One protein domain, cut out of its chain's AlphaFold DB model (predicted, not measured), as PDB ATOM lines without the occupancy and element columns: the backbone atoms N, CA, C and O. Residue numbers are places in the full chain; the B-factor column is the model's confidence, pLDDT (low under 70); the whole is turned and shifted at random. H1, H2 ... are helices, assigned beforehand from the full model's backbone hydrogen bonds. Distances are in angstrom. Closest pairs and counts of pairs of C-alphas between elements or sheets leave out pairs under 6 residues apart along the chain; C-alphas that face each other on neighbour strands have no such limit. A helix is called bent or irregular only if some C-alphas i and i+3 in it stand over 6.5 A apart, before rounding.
ATOM      1  N   LEU A 612      20.102 -57.330 -23.597       93.62
ATOM      2  CA  LEU A 612      20.675 -56.005 -23.339       93.62
ATOM      3  C   LEU A 612      22.001 -55.825 -24.090       93.62
ATOM      4  O   LEU A 612      22.200 -54.818 -24.767       93.62
ATOM      5  N   GLU A 613      22.882 -56.820 -24.027       92.69
ATOM      6  CA  GLU A 613      24.170 -56.835 -24.727       92.69
ATOM      7  C   GLU A 613      23.984 -56.799 -26.247       92.69
ATOM      8  O   GLU A 613      24.617 -55.988 -26.922       92.69
ATOM      9  N   ALA A 614      23.040 -57.571 -26.794       92.38
ATOM     10  CA  ALA A 614      22.718 -57.528 -28.219       92.38
ATOM     11  C   ALA A 614      22.130 -56.174 -28.674       92.38
ATOM     12  O   ALA A 614      22.385 -55.755 -29.803       92.38
ATOM     13  N   ARG A 615      21.392 -55.455 -27.808       94.44
ATOM     14  CA  ARG A 615      20.923 -54.076 -28.072       94.44
ATOM     15  C   ARG A 615      22.066 -53.064 -28.036       94.44
ATOM     16  O   ARG A 615      22.160 -52.248 -28.949       94.44
ATOM     17  N   ARG A 616      22.959 -53.147 -27.042       95.06
ATOM     18  CA  ARG A 616      24.186 -52.327 -26.976       95.06
ATOM     19  C   ARG A 616      25.039 -52.529 -28.233       95.06
ATOM     20  O   ARG A 616      25.398 -51.554 -28.876       95.06
ATOM     21  N   LEU A 617      25.267 -53.783 -28.639       93.12
ATOM     22  CA  LEU A 617      26.035 -54.146 -29.837       93.12
ATOM     23  C   LEU A 617      25.333 -53.778 -31.158       93.12
ATOM     24  O   LEU A 617      25.984 -53.651 -32.193       93.12
ATOM     25  N   ALA A 618      24.004 -53.656 -31.183       92.12
ATOM     26  CA  ALA A 618      23.298 -53.075 -32.325       92.12
ATOM     27  C   ALA A 618      23.546 -51.562 -32.392       92.12
ATOM     28  O   ALA A 618      23.981 -51.069 -33.427       92.12
ATOM     29  N   LEU A 619      23.370 -50.851 -31.271       94.75
ATOM     30  CA  LEU A 619      23.605 -49.411 -31.204       94.75
ATOM     31  C   LEU A 619      25.053 -49.036 -31.550       94.75
ATOM     32  O   LEU A 619      25.242 -48.134 -32.358       94.75
ATOM     33  N   THR A 620      26.068 -49.721 -31.008       95.12
ATOM     34  CA  THR A 620      27.478 -49.396 -31.309       95.12
ATOM     35  C   THR A 620      27.796 -49.487 -32.799       95.12
ATOM     36  O   THR A 620      28.511 -48.625 -33.298       95.12
ATOM     37  N   ARG A 621      27.215 -50.450 -33.529       92.19
ATOM     38  CA  ARG A 621      27.382 -50.541 -34.988       92.19
ATOM     39  C   ARG A 621      26.771 -49.343 -35.710       92.19
ATOM     40  O   ARG A 621      27.474 -48.714 -36.491       92.19
ATOM     41  N   CYS A 622      25.547 -48.936 -35.362       92.56
ATOM     42  CA  CYS A 622      24.953 -47.715 -35.920       92.56
ATOM     43  C   CYS A 622      25.803 -46.463 -35.607       92.56
ATOM     44  O   CYS A 622      25.932 -45.578 -36.450       92.56
ATOM     45  N   LEU A 623      26.413 -46.383 -34.414       93.94
ATOM     46  CA  LEU A 623      27.327 -45.289 -34.048       93.94
ATOM     47  C   LEU A 623      28.622 -45.306 -34.878       93.94
ATOM     48  O   LEU A 623      29.085 -44.246 -35.294       93.94
ATOM     49  N   GLU A 624      29.201 -46.482 -35.127       91.25
ATOM     50  CA  GLU A 624      30.412 -46.671 -35.942       91.25
ATOM     51  C   GLU A 624      30.157 -46.353 -37.418       91.25
ATOM     52  O   GLU A 624      30.946 -45.649 -38.050       91.25
ATOM     53  N   GLU A 625      29.025 -46.805 -37.954       90.12
ATOM     54  CA  GLU A 625      28.580 -46.526 -39.318       90.12
ATOM     55  C   GLU A 625      28.374 -45.017 -39.518       90.12
ATOM     56  O   GLU A 625      28.993 -44.432 -40.415       90.12
ATOM     57  N   VAL A 626      27.630 -44.351 -38.629       87.38
ATOM     58  CA  VAL A 626      27.440 -42.890 -38.668       87.38
ATOM     59  C   VAL A 626      28.763 -42.137 -38.517       87.38
ATOM     60  O   VAL A 626      29.043 -41.256 -39.329       87.38
ATOM     61  N   ALA A 627      29.614 -42.496 -37.552       82.38
ATOM     62  CA  ALA A 627      30.919 -41.853 -37.367       82.38
ATOM     63  C   ALA A 627      31.884 -42.085 -38.548       82.38
ATOM     64  O   ALA A 627      32.765 -41.263 -38.792       82.38
ATOM     65  N   SER A 628      31.696 -43.160 -39.325       82.19
ATOM     66  CA  SER A 628      32.404 -43.394 -40.594       82.19
ATOM     67  C   SER A 628      31.845 -42.598 -41.789       82.19
ATOM     68  O   SER A 628      32.392 -42.683 -42.889       82.19
ATOM     69  N   GLY A 629      30.776 -41.816 -41.589       79.44
ATOM     70  CA  GLY A 629      30.138 -40.979 -42.609       79.44
ATOM     71  C   GLY A 629      28.941 -41.618 -43.322       79.44
ATOM     72  O   GLY A 629      28.475 -41.074 -44.325       79.44
ATOM     73  N   GLN A 630      28.423 -42.754 -42.844       78.69
ATOM     74  CA  GLN A 630      27.261 -43.421 -43.445       78.69
ATOM     75  C   GLN A 630      25.963 -42.761 -42.961       78.69
ATOM     76  O   GLN A 630      25.390 -43.135 -41.940       78.69
ATOM     77  N   ALA A 631      25.508 -41.748 -43.705       69.06
ATOM     78  CA  ALA A 631      24.358 -40.925 -43.328       69.06
ATOM     79  C   ALA A 631      23.049 -41.721 -43.149       69.06
ATOM     80  O   ALA A 631      22.242 -41.359 -42.297       69.06
ATOM     81  N   ASP A 632      22.850 -42.814 -43.892       72.44
ATOM     82  CA  ASP A 632      21.627 -43.628 -43.814       72.44
ATOM     83  C   ASP A 632      21.432 -44.271 -42.422       72.44
ATOM     84  O   ASP A 632      20.304 -44.383 -41.939       72.44
ATOM     85  N   ALA A 633      22.526 -44.597 -41.717       76.81
ATOM     86  CA  ALA A 633      22.489 -45.183 -40.373       76.81
ATOM     87  C   ALA A 633      22.005 -44.202 -39.278       76.81
ATOM     88  O   ALA A 633      21.625 -44.635 -38.187       76.81
ATOM     89  N   LEU A 634      21.929 -42.890 -39.561       77.88
ATOM     90  CA  LEU A 634      21.356 -41.898 -38.636       77.88
ATOM     91  C   LEU A 634      19.895 -42.214 -38.286       77.88
ATOM     92  O   LEU A 634      19.489 -42.027 -37.139       77.88
ATOM     93  N   GLY A 635      19.122 -42.735 -39.246       79.62
ATOM     94  CA  GLY A 635      17.731 -43.136 -39.019       79.62
ATOM     95  C   GLY A 635      17.585 -44.359 -38.106       79.62
ATOM     96  O   GLY A 635      16.552 -44.523 -37.455       79.62
ATOM     97  N   GLU A 636      18.615 -45.206 -38.008       86.19
ATOM     98  CA  GLU A 636      18.575 -46.427 -37.194       86.19
ATOM     99  C   GLU A 636      18.953 -46.177 -35.725       86.19
ATOM    100  O   GLU A 636      18.412 -46.839 -34.836       86.19
ATOM    101  N   ILE A 637      19.792 -45.167 -35.445       89.19
ATOM    102  CA  ILE A 637      20.229 -44.785 -34.087       89.19
ATOM    103  C   ILE A 637      19.045 -44.603 -33.126       89.19
ATOM    104  O   ILE A 637      19.040 -45.175 -32.032       89.19
ATOM    105  N   GLY A 638      18.013 -43.849 -33.522       87.94
ATOM    106  CA  GLY A 638      16.827 -43.631 -32.685       87.94
ATOM    107  C   GLY A 638      16.053 -44.926 -32.401       87.94
ATOM    108  O   GLY A 638      15.541 -45.136 -31.294       87.94
ATOM    109  N   GLY A 639      16.009 -45.835 -33.381       88.25
ATOM    110  CA  GLY A 639      15.403 -47.159 -33.249       88.25
ATOM    111  C   GLY A 639      16.177 -48.045 -32.273       88.25
ATOM    112  O   GLY A 639      15.577 -48.649 -31.380       88.25
ATOM    113  N   ALA A 640      17.507 -48.054 -32.376       91.62
ATOM    114  CA  ALA A 640      18.398 -48.774 -31.474       91.62
ATOM    115  C   ALA A 640      18.325 -48.235 -30.030       91.62
ATOM    116  O   ALA A 640      18.194 -49.024 -29.094       91.62
ATOM    117  N   LEU A 641      18.297 -46.911 -29.832       93.25
ATOM    118  CA  LEU A 641      18.099 -46.275 -28.519       93.25
ATOM    119  C   LEU A 641      16.726 -46.589 -27.905       93.25
ATOM    120  O   LEU A 641      16.611 -46.781 -26.692       93.25
ATOM    121  N   THR A 642      15.683 -46.683 -28.733       91.75
ATOM    122  CA  THR A 642      14.343 -47.092 -28.289       91.75
ATOM    123  C   THR A 642      14.310 -48.566 -27.899       91.75
ATOM    124  O   THR A 642      13.744 -48.910 -26.864       91.75
ATOM    125  N   ALA A 643      14.935 -49.443 -28.688       91.06
ATOM    126  CA  ALA A 643      15.055 -50.861 -28.364       91.06
ATOM    127  C   ALA A 643      15.863 -51.079 -27.074       91.06
ATOM    128  O   ALA A 643      15.461 -51.883 -26.234       91.06
ATOM    129  N   LEU A 644      16.951 -50.323 -26.886       94.62
ATOM    130  CA  LEU A 644      17.765 -50.311 -25.672       94.62
ATOM    131  C   LEU A 644      16.949 -49.878 -24.446       94.62
ATOM    132  O   LEU A 644      16.893 -50.607 -23.458       94.62
ATOM    133  N   GLY A 645      16.247 -48.746 -24.542       93.75
ATOM    134  CA  GLY A 645      15.427 -48.191 -23.462       93.75
ATOM    135  C   GLY A 645      14.169 -48.992 -23.092       93.75
ATOM    136  O   GLY A 645      13.553 -48.684 -22.076       93.75
ATOM    137  N   ARG A 646      13.778 -50.003 -23.881       92.06
ATOM    138  CA  ARG A 646      12.710 -50.962 -23.525       92.06
ATOM    139  C   ARG A 646      13.190 -52.084 -22.605       92.06
ATOM    140  O   ARG A 646      12.375 -52.689 -21.914       92.06
ATOM    141  N   HIS A 647      14.493 -52.362 -22.575       94.81
ATOM    142  CA  HIS A 647      15.044 -53.457 -21.790       94.81
ATOM    143  C   HIS A 647      15.007 -53.138 -20.287       94.81
ATOM    144  O   HIS A 647      15.603 -52.150 -19.859       94.81
ATOM    145  N   ARG A 648      14.395 -54.000 -19.456       91.31
ATOM    146  CA  ARG A 648      14.179 -53.730 -18.012       91.31
ATOM    147  C   ARG A 648      15.446 -53.394 -17.225       91.31
ATOM    148  O   ARG A 648      15.379 -52.628 -16.270       91.31
ATOM    149  N   SER A 649      16.578 -53.986 -17.598       91.44
ATOM    150  CA  SER A 649      17.867 -53.768 -16.925       91.44
ATOM    151  C   SER A 649      18.650 -52.547 -17.435       91.44
ATOM    152  O   SER A 649      19.700 -52.245 -16.874       91.44
ATOM    153  N   CYS A 650      18.182 -51.845 -18.477       94.69
ATOM    154  CA  CYS A 650      18.801 -50.594 -18.912       94.69
ATOM    155  C   CYS A 650      18.351 -49.460 -17.979       94.69
ATOM    156  O   CYS A 650      17.164 -49.144 -17.893       94.69
ATOM    157  N   THR A 651      19.287 -48.849 -17.251       93.81
ATOM    158  CA  THR A 651      18.945 -47.739 -16.345       93.81
ATOM    159  C   THR A 651      18.750 -46.431 -17.123       93.81
ATOM    160  O   THR A 651      19.398 -46.248 -18.157       93.81
ATOM    161  N   PRO A 652      17.949 -45.464 -16.627       92.00
ATOM    162  CA  PRO A 652      17.794 -44.162 -17.285       92.00
ATOM    163  C   PRO A 652      19.130 -43.452 -17.551       92.00
ATOM    164  O   PRO A 652      19.331 -42.935 -18.643       92.00
ATOM    165  N   ARG A 653      20.075 -43.520 -16.600       90.75
ATOM    166  CA  ARG A 653      21.431 -42.953 -16.729       90.75
ATOM    167  C   ARG A 653      22.298 -43.694 -17.760       90.75
ATOM    168  O   ARG A 653      23.191 -43.100 -18.355       90.75
ATOM    169  N   GLU A 654      22.065 -44.990 -17.975       94.00
ATOM    170  CA  GLU A 654      22.738 -45.734 -19.047       94.00
ATOM    171  C   GLU A 654      22.188 -45.313 -20.411       94.00
ATOM    172  O   GLU A 654      22.966 -44.959 -21.295       94.00
ATOM    173  N   LYS A 655      20.856 -45.278 -20.558       94.25
ATOM    174  CA  LYS A 655      20.183 -44.795 -21.771       94.25
ATOM    175  C   LYS A 655      20.626 -43.375 -22.126       94.25
ATOM    176  O   LYS A 655      20.969 -43.125 -23.272       94.25
ATOM    177  N   GLU A 656      20.682 -42.479 -21.145       92.56
ATOM    178  CA  GLU A 656      21.179 -41.110 -21.300       92.56
ATOM    179  C   GLU A 656      22.630 -41.067 -21.809       92.56
ATOM    180  O   GLU A 656      22.911 -40.379 -22.787       92.56
ATOM    181  N   GLY A 657      23.543 -41.856 -21.228       94.75
ATOM    182  CA  GLY A 657      24.925 -41.954 -21.714       94.75
ATOM    183  C   GLY A 657      25.021 -42.458 -23.161       94.75
ATOM    184  O   GLY A 657      25.819 -41.944 -23.946       94.75
ATOM    185  N   TRP A 658      24.171 -43.413 -23.546       96.50
ATOM    186  CA  TRP A 658      24.065 -43.889 -24.929       96.50
ATOM    187  C   TRP A 658      23.441 -42.856 -25.881       96.50
ATOM    188  O   TRP A 658      23.878 -42.751 -27.027       96.50
ATOM    189  N   GLU A 659      22.483 -42.044 -25.430       95.31
ATOM    190  CA  GLU A 659      21.988 -40.900 -26.206       95.31
ATOM    191  C   GLU A 659      23.072 -39.833 -26.407       95.31
ATOM    192  O   GLU A 659      23.155 -39.237 -27.477       95.31
ATOM    193  N   MET A 660      23.944 -39.601 -25.423       95.69
ATOM    194  CA  MET A 660      25.082 -38.691 -25.597       95.69
ATOM    195  C   MET A 660      26.126 -39.266 -26.566       95.69
ATOM    196  O   MET A 660      26.659 -38.527 -27.391       95.69
ATOM    197  N   ALA A 661      26.346 -40.585 -26.573       96.50
ATOM    198  CA  ALA A 661      27.175 -41.242 -27.590       96.50
ATOM    199  C   ALA A 661      26.576 -41.107 -29.006       96.50
ATOM    200  O   ALA A 661      27.305 -40.862 -29.968       96.50
ATOM    201  N   ALA A 662      25.248 -41.182 -29.128       95.19
ATOM    202  CA  ALA A 662      24.534 -40.892 -30.369       95.19
ATOM    203  C   ALA A 662      24.677 -39.431 -30.812       95.19
ATOM    204  O   ALA A 662      25.058 -39.186 -31.954       95.19
ATOM    205  N   ARG A 663      24.478 -38.458 -29.911       94.50
ATOM    206  CA  ARG A 663      24.696 -37.030 -30.207       94.50
ATOM    207  C   ARG A 663      26.142 -36.751 -30.642       94.50
ATOM    208  O   ARG A 663      26.343 -35.996 -31.589       94.50
ATOM    209  N   ALA A 664      27.134 -37.407 -30.030       94.88
ATOM    210  CA  ALA A 664      28.539 -37.327 -30.438       94.88
ATOM    211  C   ALA A 664      28.774 -37.828 -31.876       94.88
ATOM    212  O   ALA A 664      29.391 -37.120 -32.674       94.88
ATOM    213  N   ALA A 665      28.263 -39.016 -32.222       93.50
ATOM    214  CA  ALA A 665      28.384 -39.573 -33.571       93.50
ATOM    215  C   ALA A 665      27.660 -38.703 -34.616       93.50
ATOM    216  O   ALA A 665      28.234 -38.374 -35.655       93.50
ATOM    217  N   THR A 666      26.434 -38.256 -34.321       91.25
ATOM    218  CA  THR A 666      25.657 -37.367 -35.197       91.25
ATOM    219  C   THR A 666      26.339 -36.012 -35.398       91.25
ATOM    220  O   THR A 666      26.345 -35.504 -36.522       91.25
ATOM    221  N   TRP A 667      26.961 -35.424 -34.368       92.44
ATOM    222  CA  TRP A 667      27.731 -34.183 -34.527       92.44
ATOM    223  C   TRP A 667      28.978 -34.389 -35.392       92.44
ATOM    224  O   TRP A 667      29.191 -33.627 -36.333       92.44
ATOM    225  N   LEU A 668      29.764 -35.443 -35.144       91.12
ATOM    226  CA  LEU A 668      30.946 -35.768 -35.953       91.12
ATOM    227  C   LEU A 668      30.591 -35.932 -37.441       91.12
ATOM    228  O   LEU A 668      31.261 -35.349 -38.290       91.12
ATOM    229  N   ALA A 669      29.502 -36.645 -37.743       87.56
ATOM    230  CA  ALA A 669      29.045 -36.898 -39.110       87.56
ATOM    231  C   ALA A 669      28.454 -35.665 -39.825       87.56
ATOM    232  O   ALA A 669      28.580 -35.543 -41.042       87.56
ATOM    233  N   SER A 670      27.786 -34.762 -39.097       84.50
ATOM    234  CA  SER A 670      27.064 -33.614 -39.685       84.50
ATOM    235  C   SER A 670      27.832 -32.291 -39.652       84.50
ATOM    236  O   SER A 670      27.648 -31.451 -40.532       84.50
ATOM    237  N   SER A 671      28.657 -32.097 -38.623       82.00
ATOM    238  CA  SER A 671      29.154 -30.784 -38.188       82.00
ATOM    239  C   SER A 671      30.658 -30.786 -37.892       82.00
ATOM    240  O   SER A 671      31.311 -29.759 -38.064       82.00
ATOM    241  N   GLY A 672      31.249 -31.939 -37.551       75.06
ATOM    242  CA  GLY A 672      32.675 -32.083 -37.220       75.06
ATOM    243  C   GLY A 672      33.670 -31.789 -38.354       75.06
ATOM    244  O   GLY A 672      34.873 -31.802 -38.121       75.06
ATOM    245  N   GLY A 679      35.405 -14.274 -38.139       87.19
ATOM    246  CA  GLY A 679      35.383 -13.219 -37.121       87.19
ATOM    247  C   GLY A 679      34.900 -13.670 -35.734       87.19
ATOM    248  O   GLY A 679      34.116 -14.604 -35.584       87.19
ATOM    249  N   PHE A 680      35.378 -12.978 -34.694       90.06
ATOM    250  CA  PHE A 680      35.163 -13.364 -33.293       90.06
ATOM    251  C   PHE A 680      33.681 -13.425 -32.885       90.06
ATOM    252  O   PHE A 680      33.257 -14.406 -32.285       90.06
ATOM    253  N   ALA A 681      32.869 -12.430 -33.261       88.06
ATOM    254  CA  ALA A 681      31.450 -12.394 -32.890       88.06
ATOM    255  C   ALA A 681      30.658 -13.598 -33.437       88.06
ATOM    256  O   ALA A 681      29.850 -14.179 -32.718       88.06
ATOM    257  N   ALA A 682      30.931 -14.028 -34.674       89.38
ATOM    258  CA  ALA A 682      30.276 -15.195 -35.265       89.38
ATOM    259  C   ALA A 682      30.723 -16.521 -34.615       89.38
ATOM    260  O   ALA A 682      29.946 -17.472 -34.569       89.38
ATOM    261  N   LEU A 683      31.941 -16.576 -34.062       91.69
ATOM    262  CA  LEU A 683      32.408 -17.715 -33.265       91.69
ATOM    263  C   LEU A 683      31.805 -17.749 -31.859       91.69
ATOM    264  O   LEU A 683      31.451 -18.824 -31.398       91.69
ATOM    265  N   VAL A 684      31.637 -16.601 -31.197       92.00
ATOM    266  CA  VAL A 684      30.892 -16.492 -29.925       92.00
ATOM    267  C   VAL A 684      29.453 -16.986 -30.108       92.00
ATOM    268  O   VAL A 684      28.969 -17.814 -29.338       92.00
ATOM    269  N   VAL A 685      28.801 -16.532 -31.185       89.12
ATOM    270  CA  VAL A 685      27.476 -16.987 -31.628       89.12
ATOM    271  C   VAL A 685      27.444 -18.509 -31.797       89.12
ATOM    272  O   VAL A 685      26.664 -19.172 -31.118       89.12
ATOM    273  N   HIS A 686      28.319 -19.065 -32.639       91.00
ATOM    274  CA  HIS A 686      28.368 -20.503 -32.924       91.00
ATOM    275  C   HIS A 686      28.761 -21.349 -31.706       91.00
ATOM    276  O   HIS A 686      28.252 -22.457 -31.553       91.00
ATOM    277  N   TYR A 687      29.603 -20.833 -30.804       92.69
ATOM    278  CA  TYR A 687      29.935 -21.541 -29.573       92.69
ATOM    279  C   TYR A 687      28.697 -21.709 -28.687       92.69
ATOM    280  O   TYR A 687      28.360 -22.839 -28.349       92.69
ATOM    281  N   SER A 688      27.963 -20.626 -28.404       90.44
ATOM    282  CA  SER A 688      26.717 -20.708 -27.621       90.44
ATOM    283  C   SER A 688      25.678 -21.647 -28.256       90.44
ATOM    284  O   SER A 688      25.141 -22.527 -27.591       90.44
ATOM    285  N   SER A 689      25.430 -21.527 -29.565       87.62
ATOM    286  CA  SER A 689      24.346 -22.261 -30.229       87.62
ATOM    287  C   SER A 689      24.700 -23.677 -30.696       87.62
ATOM    288  O   SER A 689      23.842 -24.322 -31.289       87.62
ATOM    289  N   ASP A 690      25.939 -24.147 -30.514       91.12
ATOM    290  CA  ASP A 690      26.388 -25.456 -31.016       91.12
ATOM    291  C   ASP A 690      27.468 -26.085 -30.121       91.12
ATOM    292  O   ASP A 690      27.234 -27.094 -29.458       91.12
ATOM    293  N   LEU A 691      28.648 -25.471 -30.031       93.81
ATOM    294  CA  LEU A 691      29.811 -26.110 -29.401       93.81
ATOM    295  C   LEU A 691      29.705 -26.212 -27.867       93.81
ATOM    296  O   LEU A 691      30.295 -27.115 -27.280       93.81
ATOM    297  N   GLY A 692      28.926 -25.345 -27.214       93.56
ATOM    298  CA  GLY A 692      28.579 -25.458 -25.793       93.56
ATOM    299  C   GLY A 692      27.684 -26.668 -25.497       93.56
ATOM    300  O   GLY A 692      27.850 -27.324 -24.470       93.56
ATOM    301  N   TRP A 693      26.806 -27.038 -26.439       94.19
ATOM    302  CA  TRP A 693      26.061 -28.299 -26.387       94.19
ATOM    303  C   TRP A 693      26.987 -29.498 -26.619       94.19
ATOM    304  O   TRP A 693      26.822 -30.533 -25.980       94.19
ATOM    305  N   LEU A 694      27.992 -29.372 -27.490       95.06
ATOM    306  CA  LEU A 694      28.987 -30.430 -27.683       95.06
ATOM    307  C   LEU A 694      29.879 -30.627 -26.449       95.06
ATOM    308  O   LEU A 694      30.198 -31.761 -26.098       95.06
ATOM    309  N   ASP A 695      30.268 -29.551 -25.765       95.12
ATOM    310  CA  ASP A 695      31.004 -29.661 -24.506       95.12
ATOM    311  C   ASP A 695      30.137 -30.316 -23.407       95.12
ATOM    312  O   ASP A 695      30.655 -31.164 -22.684       95.12
ATOM    313  N   LEU A 696      28.811 -30.084 -23.376       94.69
ATOM    314  CA  LEU A 696      27.882 -30.877 -22.548       94.69
ATOM    315  C   LEU A 696      27.895 -32.374 -22.921       94.69
ATOM    316  O   LEU A 696      27.967 -33.210 -22.025       94.69
ATOM    317  N   VAL A 697      27.892 -32.742 -24.211       95.38
ATOM    318  CA  VAL A 697      28.029 -34.160 -24.625       95.38
ATOM    319  C   VAL A 697      29.333 -34.770 -24.104       95.38
ATOM    320  O   VAL A 697      29.336 -35.910 -23.640       95.38
ATOM    321  N   ARG A 698      30.449 -34.031 -24.158       94.62
ATOM    322  CA  ARG A 698      31.755 -34.495 -23.655       94.62
ATOM    323  C   ARG A 698      31.737 -34.678 -22.135       94.62
ATOM    324  O   ARG A 698      32.236 -35.690 -21.644       94.62
ATOM    325  N   ASP A 699      31.138 -33.741 -21.403       92.50
ATOM    326  CA  ASP A 699      31.015 -33.796 -19.944       92.50
ATOM    327  C   ASP A 699      30.074 -34.932 -19.488       92.50
ATOM    328  O   ASP A 699      30.413 -35.668 -18.558       92.50
ATOM    329  N   ASP A 700      28.943 -35.155 -20.169       92.38
ATOM    330  CA  ASP A 700      28.010 -36.251 -19.861       92.38
ATOM    331  C   ASP A 700      28.552 -37.636 -20.267       92.38
ATOM    332  O   ASP A 700      28.324 -38.620 -19.556       92.38
ATOM    333  N   LEU A 701      29.343 -37.741 -21.343       93.44
ATOM    334  CA  LEU A 701      30.061 -38.980 -21.680       93.44
ATOM    335  C   LEU A 701      31.143 -39.326 -20.648       93.44
ATOM    336  O   LEU A 701      31.337 -40.503 -20.336       93.44
ATOM    337  N   ASP A 702      31.807 -38.327 -20.066       89.62
ATOM    338  CA  ASP A 702      32.723 -38.526 -18.938       89.62
ATOM    339  C   ASP A 702      31.968 -38.893 -17.640       89.62
ATOM    340  O   ASP A 702      32.491 -39.635 -16.801       89.62
ATOM    341  N   ALA A 703      30.712 -38.449 -17.502       88.75
ATOM    342  CA  ALA A 703      29.810 -38.745 -16.384       88.75
ATOM    343  C   ALA A 703      29.101 -40.113 -16.455       88.75
ATOM    344  O   ALA A 703      28.495 -40.546 -15.461       88.75
ATOM    345  N   ALA A 704      29.101 -40.764 -17.620       91.94
ATOM    346  CA  ALA A 704      28.234 -41.900 -17.921       91.94
ATOM    347  C   ALA A 704      28.540 -43.163 -17.073       91.94
ATOM    348  O   ALA A 704      29.610 -43.278 -16.458       91.94
ATOM    349  N   PRO A 705      27.617 -44.145 -17.005       92.81
ATOM    350  CA  PRO A 705      27.876 -45.432 -16.357       92.81
ATOM    351  C   PRO A 705      29.073 -46.179 -16.969       92.81
ATOM    352  O   PRO A 705      29.506 -45.885 -18.088       92.81
ATOM    353  N   HIS A 706      29.630 -47.144 -16.234       92.00
ATOM    354  CA  HIS A 706      30.803 -47.902 -16.690       92.00
ATOM    355  C   HIS A 706      30.511 -48.630 -18.008       92.00
ATOM    356  O   HIS A 706      31.344 -48.648 -18.901       92.00
ATOM    357  N   GLU A 707      29.302 -49.165 -18.131       90.44
ATOM    358  CA  GLU A 707      28.756 -49.921 -19.256       90.44
ATOM    359  C   GLU A 707      28.787 -49.130 -20.573       90.44
ATOM    360  O   GLU A 707      28.908 -49.724 -21.642       90.44
ATOM    361  N   VAL A 708      28.713 -47.796 -20.488       94.69
ATOM    362  CA  VAL A 708      28.855 -46.875 -21.626       94.69
ATOM    363  C   VAL A 708      30.329 -46.508 -21.820       94.69
ATOM    364  O   VAL A 708      30.863 -46.615 -22.922       94.69
ATOM    365  N   ARG A 709      31.026 -46.113 -20.744       92.44
ATOM    366  CA  ARG A 709      32.422 -45.634 -20.809       92.44
ATOM    367  C   ARG A 709      33.457 -46.710 -21.144       92.44
ATOM    368  O   ARG A 709      34.557 -46.352 -21.548       92.44
ATOM    369  N   SER A 710      33.137 -47.993 -20.974       92.88
ATOM    370  CA  SER A 710      33.991 -49.119 -21.378       92.88
ATOM    371  C   SER A 710      33.687 -49.647 -22.784       92.88
ATOM    372  O   SER A 710      34.202 -50.699 -23.152       92.88
ATOM    373  N   SER A 711      32.835 -48.970 -23.560       95.69
ATOM    374  CA  SER A 711      32.658 -49.261 -24.983       95.69
ATOM    375  C   SER A 711      33.828 -48.680 -25.781       95.69
ATOM    376  O   SER A 711      34.078 -47.475 -25.735       95.69
ATOM    377  N   GLU A 712      34.517 -49.526 -26.552       95.69
ATOM    378  CA  GLU A 712      35.610 -49.109 -27.446       95.69
ATOM    379  C   GLU A 712      35.133 -48.051 -28.459       95.69
ATOM    380  O   GLU A 712      35.834 -47.069 -28.711       95.69
ATOM    381  N   THR A 713      33.893 -48.187 -28.945       95.44
ATOM    382  CA  THR A 713      33.176 -47.209 -29.776       95.44
ATOM    383  C   THR A 713      33.092 -45.835 -29.106       95.44
ATOM    384  O   THR A 713      33.440 -44.819 -29.706       95.44
ATOM    385  N   VAL A 714      32.660 -45.785 -27.841       95.75
ATOM    386  CA  VAL A 714      32.512 -44.529 -27.085       95.75
ATOM    387  C   VAL A 714      33.877 -43.921 -26.758       95.75
ATOM    388  O   VAL A 714      34.042 -42.700 -26.820       95.75
ATOM    389  N   GLU A 715      34.890 -44.742 -26.475       94.81
ATOM    390  CA  GLU A 715      36.261 -44.260 -26.290       94.81
ATOM    391  C   GLU A 715      36.836 -43.664 -27.590       94.81
ATOM    392  O   GLU A 715      37.505 -42.628 -27.547       94.81
ATOM    393  N   ALA A 716      36.545 -44.268 -28.747       95.19
ATOM    394  CA  ALA A 716      36.931 -43.752 -30.060       95.19
ATOM    395  C   ALA A 716      36.224 -42.426 -30.395       95.19
ATOM    396  O   ALA A 716      36.900 -41.467 -30.771       95.19
ATOM    397  N   LEU A 717      34.904 -42.334 -30.182       95.06
ATOM    398  CA  LEU A 717      34.128 -41.098 -30.356       95.06
ATOM    399  C   LEU A 717      34.690 -39.955 -29.497       95.06
ATOM    400  O   LEU A 717      34.958 -38.870 -30.013       95.06
ATOM    401  N   ARG A 718      34.956 -40.203 -28.206       94.25
ATOM    402  CA  ARG A 718      35.567 -39.203 -27.311       94.25
ATOM    403  C   ARG A 718      36.935 -38.732 -27.820       94.25
ATOM    404  O   ARG A 718      37.176 -37.531 -27.854       94.25
ATOM    405  N   LYS A 719      37.805 -39.641 -28.282       93.75
ATOM    406  CA  LYS A 719      39.122 -39.284 -28.854       93.75
ATOM    407  C   LYS A 719      39.013 -38.436 -30.126       93.75
ATOM    408  O   LYS A 719      39.836 -37.547 -30.321       93.75
ATOM    409  N   GLN A 720      38.019 -38.698 -30.979       93.56
ATOM    410  CA  GLN A 720      37.759 -37.885 -32.171       93.56
ATOM    411  C   GLN A 720      37.264 -36.483 -31.784       93.56
ATOM    412  O   GLN A 720      37.806 -35.491 -32.272       93.56
ATOM    413  N   LEU A 721      36.319 -36.381 -30.841       93.94
ATOM    414  CA  LEU A 721      35.866 -35.093 -30.302       93.94
ATOM    415  C   LEU A 721      37.003 -34.294 -29.650       93.94
ATOM    416  O   LEU A 721      37.142 -33.107 -29.928       93.94
ATOM    417  N   ASP A 722      37.849 -34.928 -28.836       92.75
ATOM    418  CA  ASP A 722      38.989 -34.286 -28.162       92.75
ATOM    419  C   ASP A 722      40.117 -33.857 -29.127       92.75
ATOM    420  O   ASP A 722      40.982 -33.061 -28.749       92.75
ATOM    421  N   ALA A 723      40.128 -34.363 -30.367       92.38
ATOM    422  CA  ALA A 723      40.990 -33.872 -31.440       92.38
ATOM    423  C   ALA A 723      40.369 -32.646 -32.130       92.38
ATOM    424  O   ALA A 723      40.968 -31.571 -32.119       92.38
ATOM    425  N   VAL A 724      39.136 -32.777 -32.636       92.50
ATOM    426  CA  VAL A 724      38.431 -31.694 -33.347       92.50
ATOM    427  C   VAL A 724      38.221 -30.473 -32.440       92.50
ATOM    428  O   VAL A 724      38.416 -29.336 -32.870       92.50
ATOM    429  N   ARG A 725      37.900 -30.668 -31.152       93.12
ATOM    430  CA  ARG A 725      37.759 -29.555 -30.199       93.12
ATOM    431  C   ARG A 725      39.066 -28.797 -29.980       93.12
ATOM    432  O   ARG A 725      38.994 -27.583 -29.831       93.12
ATOM    433  N   ASP A 726      40.226 -29.455 -29.993       92.56
ATOM    434  CA  ASP A 726      41.522 -28.790 -29.787       92.56
ATOM    435  C   ASP A 726      41.911 -27.934 -31.009       92.56
ATOM    436  O   ASP A 726      42.362 -26.798 -30.851       92.56
ATOM    437  N   GLU A 727      41.616 -28.406 -32.227       93.31
ATOM    438  CA  GLU A 727      41.738 -27.607 -33.460       93.31
ATOM    439  C   GLU A 727      40.797 -26.389 -33.452       93.31
ATOM    440  O   GLU A 727      41.215 -25.274 -33.777       93.31
ATOM    441  N   ILE A 728      39.549 -26.565 -32.999       93.88
ATOM    442  CA  ILE A 728      38.592 -25.463 -32.822       93.88
ATOM    443  C   ILE A 728      39.082 -24.463 -31.761       93.88
ATOM    444  O   ILE A 728      39.024 -23.254 -31.988       93.88
ATOM    445  N   ASN A 729      39.607 -24.937 -30.625       95.44
ATOM    446  CA  ASN A 729      40.144 -24.089 -29.553       95.44
ATOM    447  C   ASN A 729      41.321 -23.235 -30.051       95.44
ATOM    448  O   ASN A 729      41.406 -22.050 -29.720       95.44
ATOM    449  N   ARG A 730      42.194 -23.811 -30.887       95.00
ATOM    450  CA  ARG A 730      43.269 -23.083 -31.568       95.00
ATOM    451  C   ARG A 730      42.719 -22.012 -32.508       95.00
ATOM    452  O   ARG A 730      43.050 -20.839 -32.371       95.00
ATOM    453  N   ALA A 731      41.861 -22.405 -33.447       93.81
ATOM    454  CA  ALA A 731      41.314 -21.498 -34.451       93.81
ATOM    455  C   ALA A 731      40.511 -20.344 -33.820       93.81
ATOM    456  O   ALA A 731      40.502 -19.235 -34.356       93.81
ATOM    457  N   PHE A 732      39.864 -20.591 -32.675       95.31
ATOM    458  CA  PHE A 732      39.211 -19.582 -31.845       95.31
ATOM    459  C   PHE A 732      40.219 -18.634 -31.182       95.31
ATOM    460  O   PHE A 732      40.055 -17.418 -31.284       95.31
ATOM    461  N   SER A 733      41.281 -19.156 -30.552       95.12
ATOM    462  CA  SER A 733      42.278 -18.334 -29.849       95.12
ATOM    463  C   SER A 733      43.037 -17.379 -30.780       95.12
ATOM    464  O   SER A 733      43.355 -16.255 -30.387       95.12
ATOM    465  N   GLU A 734      43.219 -17.764 -32.044       93.38
ATOM    466  CA  GLU A 734      43.746 -16.897 -33.101       93.38
ATOM    467  C   GLU A 734      42.837 -15.656 -33.314       93.38
ATOM    468  O   GLU A 734      43.337 -14.529 -33.296       93.38
ATOM    469  N   ARG A 735      41.496 -15.808 -33.361       93.88
ATOM    470  CA  ARG A 735      40.551 -14.659 -33.387       93.88
ATOM    471  C   ARG A 735      40.502 -13.885 -32.062       93.88
ATOM    472  O   ARG A 735      40.243 -12.680 -32.078       93.88
ATOM    473  N   VAL A 736      40.721 -14.544 -30.919       93.44
ATOM    474  CA  VAL A 736      40.757 -13.883 -29.597       93.44
ATOM    475  C   VAL A 736      41.872 -12.839 -29.557       93.44
ATOM    476  O   VAL A 736      41.623 -11.717 -29.121       93.44
ATOM    477  N   VAL A 737      43.074 -13.148 -30.058       94.25
ATOM    478  CA  VAL A 737      44.182 -12.173 -30.117       94.25
ATOM    479  C   VAL A 737      43.797 -10.939 -30.935       94.25
ATOM    480  O   VAL A 737      43.980  -9.812 -30.472       94.25
TER     481      VAL A 737
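This is residues 612 to 672 and 679 to 737 of the 1194 residues of the protein "BREX-2 system phosphatase PglZ" of Acidobacteria bacterium (UniProt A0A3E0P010). An elongated up-and-down bundle of H1, H2, H3, H4b and H6 has H3 in its middle, with the hairpin of H1 and H2 packed on one side of H3 and H4b and H6 crossing it at a steep tilt; the long H6 runs on past this body to the far end, where its residues 732 to 736 meet H4a. The printed part has 120 residues with six named helices, H1 to H6: all helix. It is compact, radius of gyration of the C-alphas 15.3 A, spans 52, 29 and 22 A.

H1 is residues 612 to 627, from C-alpha 612 at (20.675, -56.005, -23.339); H2 631 to 646; H3 652 to 670. H4, by hydrogen bonds one helix, is bent, C-alphas 689 and 692 being 6.9 A apart: arms H4a, 680 to 689, and H4b, 692 to 703. H5 is 706 to 709; H6, 712 to 737, is 38.0 A long.

Hub H3 touches H1, H2, H4b, H5 and H6. H4a touches H6, closest at C-alphas 680 and 735, 5.5 A. In H3, H4a and H4b every O i to N i+4 pair is within hydrogen-bond range.

Residues 673 to 678 are not printed; C-alphas 672 and 679 are 19.1 A apart. Residue 631 alone is under pLDDT 70.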